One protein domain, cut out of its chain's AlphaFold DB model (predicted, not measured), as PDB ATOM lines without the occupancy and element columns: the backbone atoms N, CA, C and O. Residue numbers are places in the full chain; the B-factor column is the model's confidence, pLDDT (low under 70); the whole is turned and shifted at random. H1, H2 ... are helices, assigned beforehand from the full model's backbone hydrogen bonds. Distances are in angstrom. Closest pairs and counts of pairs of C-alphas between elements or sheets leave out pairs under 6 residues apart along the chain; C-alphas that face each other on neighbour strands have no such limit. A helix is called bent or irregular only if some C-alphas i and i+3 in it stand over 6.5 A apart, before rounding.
ATOM      1  N   GLY A   5      54.237 128.523  84.108       78.31
ATOM      2  CA  GLY A   5      53.942 128.187  85.503       78.31
ATOM      3  C   GLY A   5      54.101 126.697  85.815       78.31
ATOM      4  O   GLY A   5      54.640 126.345  86.863       78.31
ATOM      5  N   GLU A   6      53.683 125.813  84.908       79.06
ATOM      6  CA  GLU A   6      53.884 124.366  85.059       79.06
ATOM      7  C   GLU A   6      55.358 123.983  84.939       79.06
ATOM      8  O   GLU A   6      55.839 123.175  85.729       79.06
ATOM      9  N   PHE A   7      56.095 124.605  84.015       77.56
ATOM     10  CA  PHE A   7      57.534 124.385  83.863       77.56
ATOM     11  C   PHE A   7      58.297 124.708  85.154       77.56
ATOM     12  O   PHE A   7      59.099 123.900  85.615       77.56
ATOM     13  N   ASN A   8      57.988 125.840  85.795       80.69
ATOM     14  CA  ASN A   8      58.619 126.228  87.059       80.69
ATOM     15  C   ASN A   8      58.306 125.246  88.199       80.69
ATOM     16  O   ASN A   8      59.190 124.919  88.989       80.69
ATOM     17  N   LYS A   9      57.067 124.741  88.276       83.44
ATOM     18  CA  LYS A   9      56.684 123.726  89.271       83.44
ATOM     19  C   LYS A   9      57.427 122.411  89.048       83.44
ATOM     20  O   LYS A   9      57.956 121.847  90.000       83.44
ATOM     21  N   VAL A  10      57.493 121.945  87.802       84.12
ATOM     22  CA  VAL A  10      58.233 120.727  87.445       84.12
ATOM     23  C   VAL A  10      59.716 120.891  87.772       84.12
ATOM     24  O   VAL A  10      60.288 120.007  88.402       84.12
ATOM     25  N   GLY A  11      60.314 122.035  87.432       87.19
ATOM     26  CA  GLY A  11      61.706 122.340  87.761       87.19
ATOM     27  C   GLY A  11      61.983 122.306  89.266       87.19
ATOM     28  O   GLY A  11      62.943 121.672  89.691       87.19
ATOM     29  N   ALA A  12      61.111 122.908  90.080       88.94
ATOM     30  CA  ALA A  12      61.252 122.898  91.538       88.94
ATOM     31  C   ALA A  12      61.150 121.482  92.135       88.94
ATOM     32  O   ALA A  12      61.936 121.120  93.010       88.94
ATOM     33  N   VAL A  13      60.219 120.659  91.639       89.94
ATOM     34  CA  VAL A  13      60.096 119.253  92.061       89.94
ATOM     35  C   VAL A  13      61.330 118.455  91.645       89.94
ATOM     36  O   VAL A  13      61.863 117.701  92.454       89.94
ATOM     37  N   MET A  14      61.807 118.633  90.412       90.75
ATOM     38  CA  MET A  14      63.000 117.939  89.927       90.75
ATOM     39  C   MET A  14      64.242 118.302  90.739       90.75
ATOM     40  O   MET A  14      64.966 117.396  91.135       90.75
ATOM     41  N   ALA A  15      64.454 119.588  91.031       91.00
ATOM     42  CA  ALA A  15      65.571 120.043  91.857       91.00
ATOM     43  C   ALA A  15      65.525 119.397  93.248       91.00
ATOM     44  O   ALA A  15      66.461 118.706  93.640       91.00
ATOM     45  N   ARG A  16      64.379 119.492  93.934       94.19
ATOM     46  CA  ARG A  16      64.184 118.874  95.251       94.19
ATOM     47  C   ARG A  16      64.464 117.371  95.245       94.19
ATOM     48  O   ARG A  16      65.133 116.868  96.137       94.19
ATOM     49  N   LEU A  17      63.911 116.639  94.276       94.44
ATOM     50  CA  LEU A  17      64.124 115.193  94.172       94.44
ATOM     51  C   LEU A  17      65.562 114.843  93.763       94.44
ATOM     52  O   LEU A  17      66.011 113.725  94.007       94.44
ATOM     53  N   GLY A  18      66.272 115.762  93.109       92.19
ATOM     54  CA  GLY A  18      67.688 115.619  92.786       92.19
ATOM     55  C   GLY A  18      68.575 115.659  94.029       92.19
ATOM     56  O   GLY A  18      69.547 114.910  94.087       92.19
ATOM     57  N   ASP A  19      68.193 116.458  95.028       93.69
ATOM     58  CA  ASP A  19      68.989 116.724  96.235       93.69
ATOM     59  C   ASP A  19      68.823 115.682  97.353       93.69
ATOM     60  O   ASP A  19      69.593 115.679  98.315       93.69
ATOM     61  N   ILE A  20      67.829 114.794  97.257       96.75
ATOM     62  CA  ILE A  20      67.550 113.779  98.282       96.75
ATOM     63  C   ILE A  20      67.737 112.355  97.751       96.75
ATOM     64  O   ILE A  20      67.552 112.052  96.567       96.75
ATOM     65  N   SER A  21      68.075 111.444  98.660       96.81
ATOM     66  CA  SER A  21      68.103 110.010  98.380       96.81
ATOM     67  C   SER A  21      66.693 109.430  98.268       96.81
ATOM     68  O   SER A  21      65.722 109.957  98.817       96.81
ATOM     69  N   TYR A  22      66.573 108.297  97.583       96.75
ATOM     70  CA  TYR A  22      65.304 107.595  97.447       96.75
ATOM     71  C   TYR A  22      64.755 107.138  98.802       96.75
ATOM     72  O   TYR A  22      63.552 107.219  99.027       96.75
ATOM     73  N   LEU A  23      65.628 106.738  99.734       97.31
ATOM     74  CA  LEU A  23      65.210 106.412 101.098       97.31
ATOM     75  C   LEU A  23      64.591 107.620 101.814       97.31
ATOM     76  O   LEU A  23      63.516 107.476 102.383       97.31
ATOM     77  N   GLN A  24      65.213 108.802 101.722       97.94
ATOM     78  CA  GLN A  24      64.664 110.027 102.315       97.94
ATOM     79  C   GLN A  24      63.288 110.367 101.739       97.94
ATOM     80  O   GLN A  24      62.389 110.718 102.493       97.94
ATOM     81  N   LEU A  25      63.092 110.196 100.427       97.31
ATOM     82  CA  LEU A  25      61.769 110.362  99.826       97.31
ATOM     83  C   LEU A  25      60.754 109.379 100.427       97.31
ATOM     84  O   LEU A  25      59.639 109.772 100.748       97.31
ATOM     85  N   LEU A  26      61.113 108.103 100.586       97.19
ATOM     86  CA  LEU A  26      60.217 107.102 101.175       97.19
ATOM     87  C   LEU A  26      59.909 107.383 102.655       97.19
ATOM     88  O   LEU A  26      58.799 107.094 103.108       97.19
ATOM     89  N   ASP A  27      60.861 107.944 103.399       97.94
ATOM     90  CA  ASP A  27      60.694 108.325 104.805       97.94
ATOM     91  C   ASP A  27      59.629 109.414 105.004       97.94
ATOM     92  O   ASP A  27      59.004 109.461 106.062       97.94
ATOM     93  N   GLU A  28      59.364 110.242 103.992       96.69
ATOM     94  CA  GLU A  28      58.323 111.281 104.043       96.69
ATOM     95  C   GLU A  28      56.899 110.713 104.023       96.69
ATOM     96  O   GLU A  28      55.973 111.352 104.521       96.69
ATOM     97  N   PHE A  29      56.710 109.523 103.446       96.88
ATOM     98  CA  PHE A  29      55.386 108.925 103.246       96.88
ATOM     99  C   PHE A  29      55.136 107.700 104.122       96.88
ATOM    100  O   PHE A  29      53.982 107.357 104.383       96.88
ATOM    101  N   PHE A  30      56.192 107.016 104.565       97.69
ATOM    102  CA  PHE A  30      56.072 105.717 105.213       97.69
ATOM    103  C   PHE A  30      56.939 105.623 106.466       97.69
ATOM    104  O   PHE A  30      58.051 106.140 106.527       97.69
ATOM    105  N   THR A  31      56.465 104.871 107.456       97.12
ATOM    106  CA  THR A  31      57.226 104.538 108.671       97.12
ATOM    107  C   THR A  31      57.680 103.075 108.692       97.12
ATOM    108  O   THR A  31      58.771 102.798 109.185       97.12
ATOM    109  N   ASP A  32      56.914 102.147 108.098       98.06
ATOM    110  CA  ASP A  32      57.240 100.710 108.051       98.06
ATOM    111  C   ASP A  32      58.450 100.430 107.142       98.06
ATOM    112  O   ASP A  32      58.416 100.644 105.926       98.06
ATOM    113  N   SER A  33      59.527  99.911 107.734       95.81
ATOM    114  CA  SER A  33      60.769  99.586 107.030       95.81
ATOM    115  C   SER A  33      60.604  98.478 105.987       95.81
ATOM    116  O   SER A  33      61.252  98.533 104.944       95.81
ATOM    117  N   ARG A  34      59.703  97.513 106.202       97.19
ATOM    118  CA  ARG A  34      59.441  96.414 105.257       97.19
ATOM    119  C   ARG A  34      58.801  96.941 103.983       97.19
ATOM    120  O   ARG A  34      59.187  96.538 102.889       97.19
ATOM    121  N   LEU A  35      57.863  97.882 104.116       96.44
ATOM    122  CA  LEU A  35      57.243  98.539 102.967       96.44
ATOM    123  C   LEU A  35      58.284  99.330 102.166       96.44
ATOM    124  O   LEU A  35      58.337  99.204 100.944       96.44
ATOM    125  N   LYS A  36      59.164 100.076 102.847       96.44
ATOM    126  CA  LYS A  36      60.266 100.797 102.187       96.44
ATOM    127  C   LYS A  36      61.194  99.850 101.429       96.44
ATOM    128  O   LYS A  36      61.590 100.169 100.310       96.44
ATOM    129  N   SER A  37      61.507  98.682 101.994       94.00
ATOM    130  CA  SER A  37      62.306  97.657 101.313       94.00
ATOM    131  C   SER A  37      61.627  97.137 100.046       94.00
ATOM    132  O   SER A  37      62.287  97.045  99.015       94.00
ATOM    133  N   ILE A  38      60.318  96.864 100.086       94.50
ATOM    134  CA  ILE A  38      59.556  96.419  98.904       94.50
ATOM    135  C   ILE A  38      59.547  97.505  97.823       94.50
ATOM    136  O   ILE A  38      59.828  97.227  96.659       94.50
ATOM    137  N   LEU A  39      59.281  98.759  98.198       93.88
ATOM    138  CA  LEU A  39      59.284  99.892  97.260       93.88
ATOM    139  C   LEU A  39      60.681 100.184  96.687       93.88
ATOM    140  O   LEU A  39      60.807 100.803  95.634       93.88
ATOM    141  N   SER A  40      61.726  99.691  97.347       94.12
ATOM    142  CA  SER A  40      63.121  99.814  96.931       94.12
ATOM    143  C   SER A  40      63.621  98.696  96.011       94.12
ATOM    144  O   SER A  40      64.780  98.744  95.604       94.12
ATOM    145  N   ASP A  41      62.793  97.714  95.640       90.75
ATOM    146  CA  ASP A  41      63.181  96.564  94.796       90.75
ATOM    147  C   ASP A  41      63.952  96.974  93.523       90.75
ATOM    148  O   ASP A  41      64.956  96.373  93.128       90.75
ATOM    149  N   ARG A  42      63.547  98.094  92.915       89.56
ATOM    150  CA  ARG A  42      64.133  98.594  91.666       89.56
ATOM    151  C   ARG A  42      65.479  99.290  91.832       89.56
ATOM    152  O   ARG A  42      66.129  99.551  90.826       89.56
ATOM    153  N   CYS A  43      65.942  99.561  93.050       91.12
ATOM    154  CA  CYS A  43      67.272 100.135  93.277       91.12
ATOM    155  C   CYS A  43      68.398  99.238  92.723       91.12
ATOM    156  O   CYS A  43      69.459  99.724  92.336       91.12
ATOM    157  N   THR A  44      68.136  97.938  92.580       87.56
ATOM    158  CA  THR A  44      69.039  96.984  91.923       87.56
ATOM    159  C   THR A  44      69.320  97.316  90.452       87.56
ATOM    160  O   THR A  44      70.426  97.056  89.986       87.56
ATOM    161  N   PHE A  45      68.392  97.965  89.734       85.69
ATOM    162  CA  PHE A  45      68.589  98.377  88.335       85.69
ATOM    163  C   PHE A  45      69.650  99.465  88.177       85.69
ATOM    164  O   PHE A  45      70.305  99.536  87.142       85.69
ATOM    165  N   VAL A  46      69.816 100.307  89.198       85.56
ATOM    166  CA  VAL A  46      70.842 101.360  89.223       85.56
ATOM    167  C   VAL A  46      72.094 100.929  89.992       85.56
ATOM    168  O   VAL A  46      73.040 101.701  90.093       85.56
ATOM    169  N   GLY A  47      72.111  99.712  90.547       88.38
ATOM    170  CA  GLY A  47      73.257  99.165  91.277       88.38
ATOM    171  C   GLY A  47      73.587  99.883  92.590       88.38
ATOM    172  O   GLY A  47      74.703  99.750  93.089       88.38
ATOM    173  N   LEU A  48      72.652 100.647  93.163       90.38
ATOM    174  CA  LEU A  48      72.871 101.440  94.378       90.38
ATOM    175  C   LEU A  48      71.838 101.101  95.456       90.38
ATOM    176  O   LEU A  48      70.683 100.861  95.125       90.38
ATOM    177  N   PRO A  49      72.197 101.130  96.751       93.31
ATOM    178  CA  PRO A  49      71.213 101.007  97.820       93.31
ATOM    179  C   PRO A  49      70.327 102.271  97.918       93.31
ATOM    180  O   PRO A  49      70.757 103.355  97.513       93.31
ATOM    181  N   PRO A  50      69.129 102.193  98.530       94.12
ATOM    182  CA  PRO A  50      68.153 103.296  98.540       94.12
ATOM    183  C   PRO A  50      68.650 104.605  99.165       94.12
ATOM    184  O   PRO A  50      68.244 105.682  98.743       94.12
ATOM    185  N   HIS A  51      69.557 104.527 100.145       95.50
ATOM    186  CA  HIS A  51      70.155 105.700 100.796       95.50
ATOM    187  C   HIS A  51      71.236 106.394  99.942       95.50
ATOM    188  O   HIS A  51      71.687 107.476 100.304       95.50
ATOM    189  N   LYS A  52      71.668 105.783  98.827       92.31
ATOM    190  CA  LYS A  52      72.611 106.371  97.852       92.31
ATOM    191  C   LYS A  52      71.969 106.663  96.497       92.31
ATOM    192  O   LYS A  52      72.497 107.467  95.740       92.31
ATOM    193  N   ALA A  53      70.865 105.998  96.166       92.56
ATOM    194  CA  ALA A  53      70.150 106.231  94.918       92.56
ATOM    195  C   ALA A  53      69.440 107.595  94.945       92.56
ATOM    196  O   ALA A  53      68.760 107.916  95.915       92.56
ATOM    197  N   SER A  54      69.554 108.376  93.867       92.88
ATOM    198  CA  SER A  54      68.833 109.650  93.711       92.88
ATOM    199  C   SER A  54      67.318 109.424  93.664       92.88
ATOM    200  O   SER A  54      66.836 108.596  92.878       92.88
ATOM    201  N   ALA A  55      66.554 110.192  94.447       95.50
ATOM    202  CA  ALA A  55      65.097 110.109  94.429       95.50
ATOM    203  C   ALA A  55      64.514 110.495  93.065       95.50
ATOM    204  O   ALA A  55      63.570 109.851  92.606       95.50
ATOM    205  N   LEU A  56      65.097 111.485  92.381       93.94
ATOM    206  CA  LEU A  56      64.688 111.885  91.034       93.94
ATOM    207  C   LEU A  56      64.818 110.727  90.041       93.94
ATOM    208  O   LEU A  56      63.850 110.389  89.360       93.94
ATOM    209  N   THR A  57      65.993 110.093  89.993       91.12
ATOM    210  CA  THR A  57      66.269 108.985  89.060       91.12
ATOM    211  C   THR A  57      65.328 107.809  89.314       91.12
ATOM    212  O   THR A  57      64.701 107.294  88.387       91.12
ATOM    213  N   MET A  58      65.167 107.426  90.583       93.69
ATOM    214  CA  MET A  58      64.275 106.336  90.975       93.69
ATOM    215  C   MET A  58      62.809 106.648  90.666       93.69
ATOM    216  O   MET A  58      62.100 105.792  90.140       93.69
ATOM    217  N   THR A  59      62.360 107.877  90.931       92.50
ATOM    218  CA  THR A  59      60.980 108.309  90.659       92.50
ATOM    219  C   THR A  59      60.684 108.292  89.164       92.50
ATOM    220  O   THR A  59      59.663 107.743  88.756       92.50
ATOM    221  N   ILE A  60      61.586 108.825  88.331       91.50
ATOM    222  CA  ILE A  60      61.442 108.781  86.867       91.50
ATOM    223  C   ILE A  60      61.362 107.333  86.385       91.50
ATOM    224  O   ILE A  60      60.461 106.997  85.615       91.50
ATOM    225  N   MET A  61      62.262 106.468  86.861       90.81
ATOM    226  CA  MET A  61      62.271 105.059  86.487       90.81
ATOM    227  C   MET A  61      60.954 104.380  86.870       90.81
ATOM    228  O   MET A  61      60.292 103.811  86.007       90.81
ATOM    229  N   VAL A  62      60.525 104.473  88.129       90.06
ATOM    230  CA  VAL A  62      59.302 103.821  88.622       90.06
ATOM    231  C   VAL A  62      58.061 104.346  87.893       90.06
ATOM    232  O   VAL A  62      57.252 103.555  87.407       90.06
ATOM    233  N   LEU A  63      57.926 105.667  87.738       89.94
ATOM    234  CA  LEU A  63      56.802 106.266  87.013       89.94
ATOM    235  C   LEU A  63      56.791 105.879  85.533       89.94
ATOM    236  O   LEU A  63      55.710 105.740  84.960       89.94
ATOM    237  N   SER A  64      57.956 105.673  84.912       89.88
ATOM    238  CA  SER A  64      58.016 105.227  83.517       89.88
ATOM    239  C   SER A  64      57.358 103.856  83.331       89.88
ATOM    240  O   SER A  64      56.600 103.681  82.379       89.88
ATOM    241  N   TYR A  65      57.530 102.933  84.283       87.69
ATOM    242  CA  TYR A  65      56.879 101.621  84.249       87.69
ATOM    243  C   TYR A  65      55.364 101.723  84.415       87.69
ATOM    244  O   TYR A  65      54.631 101.054  83.693       87.69
ATOM    245  N   PHE A  66      54.880 102.574  85.323       87.25
ATOM    246  CA  PHE A  66      53.439 102.769  85.508       87.25
ATOM    247  C   PHE A  66      52.780 103.463  84.316       87.25
ATOM    248  O   PHE A  66      51.648 103.141  83.964       87.25
ATOM    249  N   LYS A  67      53.477 104.419  83.695       91.94
ATOM    250  CA  LYS A  67      52.932 105.212  82.592       91.94
ATOM    251  C   LYS A  67      53.004 104.492  81.252       91.94
ATOM    252  O   LYS A  67      52.067 104.585  80.466       91.94
ATOM    253  N   PHE A  68      54.129 103.847  80.968       92.50
ATOM    254  CA  PHE A  68      54.400 103.277  79.652       92.50
ATOM    255  C   PHE A  68      54.322 101.753  79.643       92.50
ATOM    256  O   PHE A  68      54.140 101.189  78.571       92.50
ATOM    257  N   GLY A  69      54.393 101.093  80.799       90.00
ATOM    258  CA  GLY A  69      54.439  99.638  80.911       90.00
ATOM    259  C   GLY A  69      55.860  99.072  80.848       90.00
ATOM    260  O   GLY A  69      56.833  99.778  80.582       90.00
TER     261      GLY A  69
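What this domain is: This is residues 5 to 69 of the 169 residues of an uncharacterized protein of Candidatus Brocadia caroliniensis (UniProt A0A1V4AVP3). Two longer helices, H1 and H5, meet in a corner where H1 ends and H5 begins, and three short helices, H2, H3 and H4, make an arc that leads from the one to the other. Residues 5 to 12 of H1 stick out as an arm from a compact body, and residues 63 to 69 stick out at the far end of H5. The printed part has 65 residues, with five named helices, H1 to H5 in that order, and no named strand; its class is all helix. It is compact, with a radius of gyration of the C-alphas of 12.2 A and spans of 38 by 26 by 19 A.

Where its parts are: H1, residues 5 to 19, begins at C-alpha 5 (53.942, 128.187, 85.503) and is 21.7 A long. H2 is residues 22 to 27, H3 residues 33 to 39 and H4 residues 41 to 46. H4 is only just irregular: C-alphas 41 and 44 are 6.54 A apart. H5, residues 55 to 68, is 19.5 A long and ends at C-alpha 68 (54.400, 103.277, 79.652).

How they stand to each other: The hub is H5, which touches H1, H2 and H4; helix packing is mostly crossed. Residues 14 to 19 of H1 touch residues 55 to 57 of H5, closest at C-alphas Leu 17 and Leu 56, 4.6 A, at a steep tilt of 57 degrees, opposite ways. H2 touches H5 about perpendicular at 89 degrees, closest at C-alphas Tyr 22 and Ala 55, 3.9 A; H5 does this with residues 55 to 58 alone. H2 and H3 only just touch, with 3 pairs of C-alphas within 8 A, the closest Leu 26 and Lys 36, 6.4 A. H4 and H5 only just touch, also with 3 pairs, the closest Cys 43 and Met 58, 7.3 A. H3 and H4 meet only through their link, and H3 and H5 are apart. Every O i to N i+4 pair is within hydrogen-bond range in H1, H2, H3 and H5; H4 has 0 of 2, beside 2 of 3 O i to N i+3 pairs.

The domain as a whole: The C-alphas farthest apart, Gly 5 and Arg 34, are 37.8 A apart. The printed part has no cut and no long link. Its mean pLDDT is 91.9, and no printed residue is under 70.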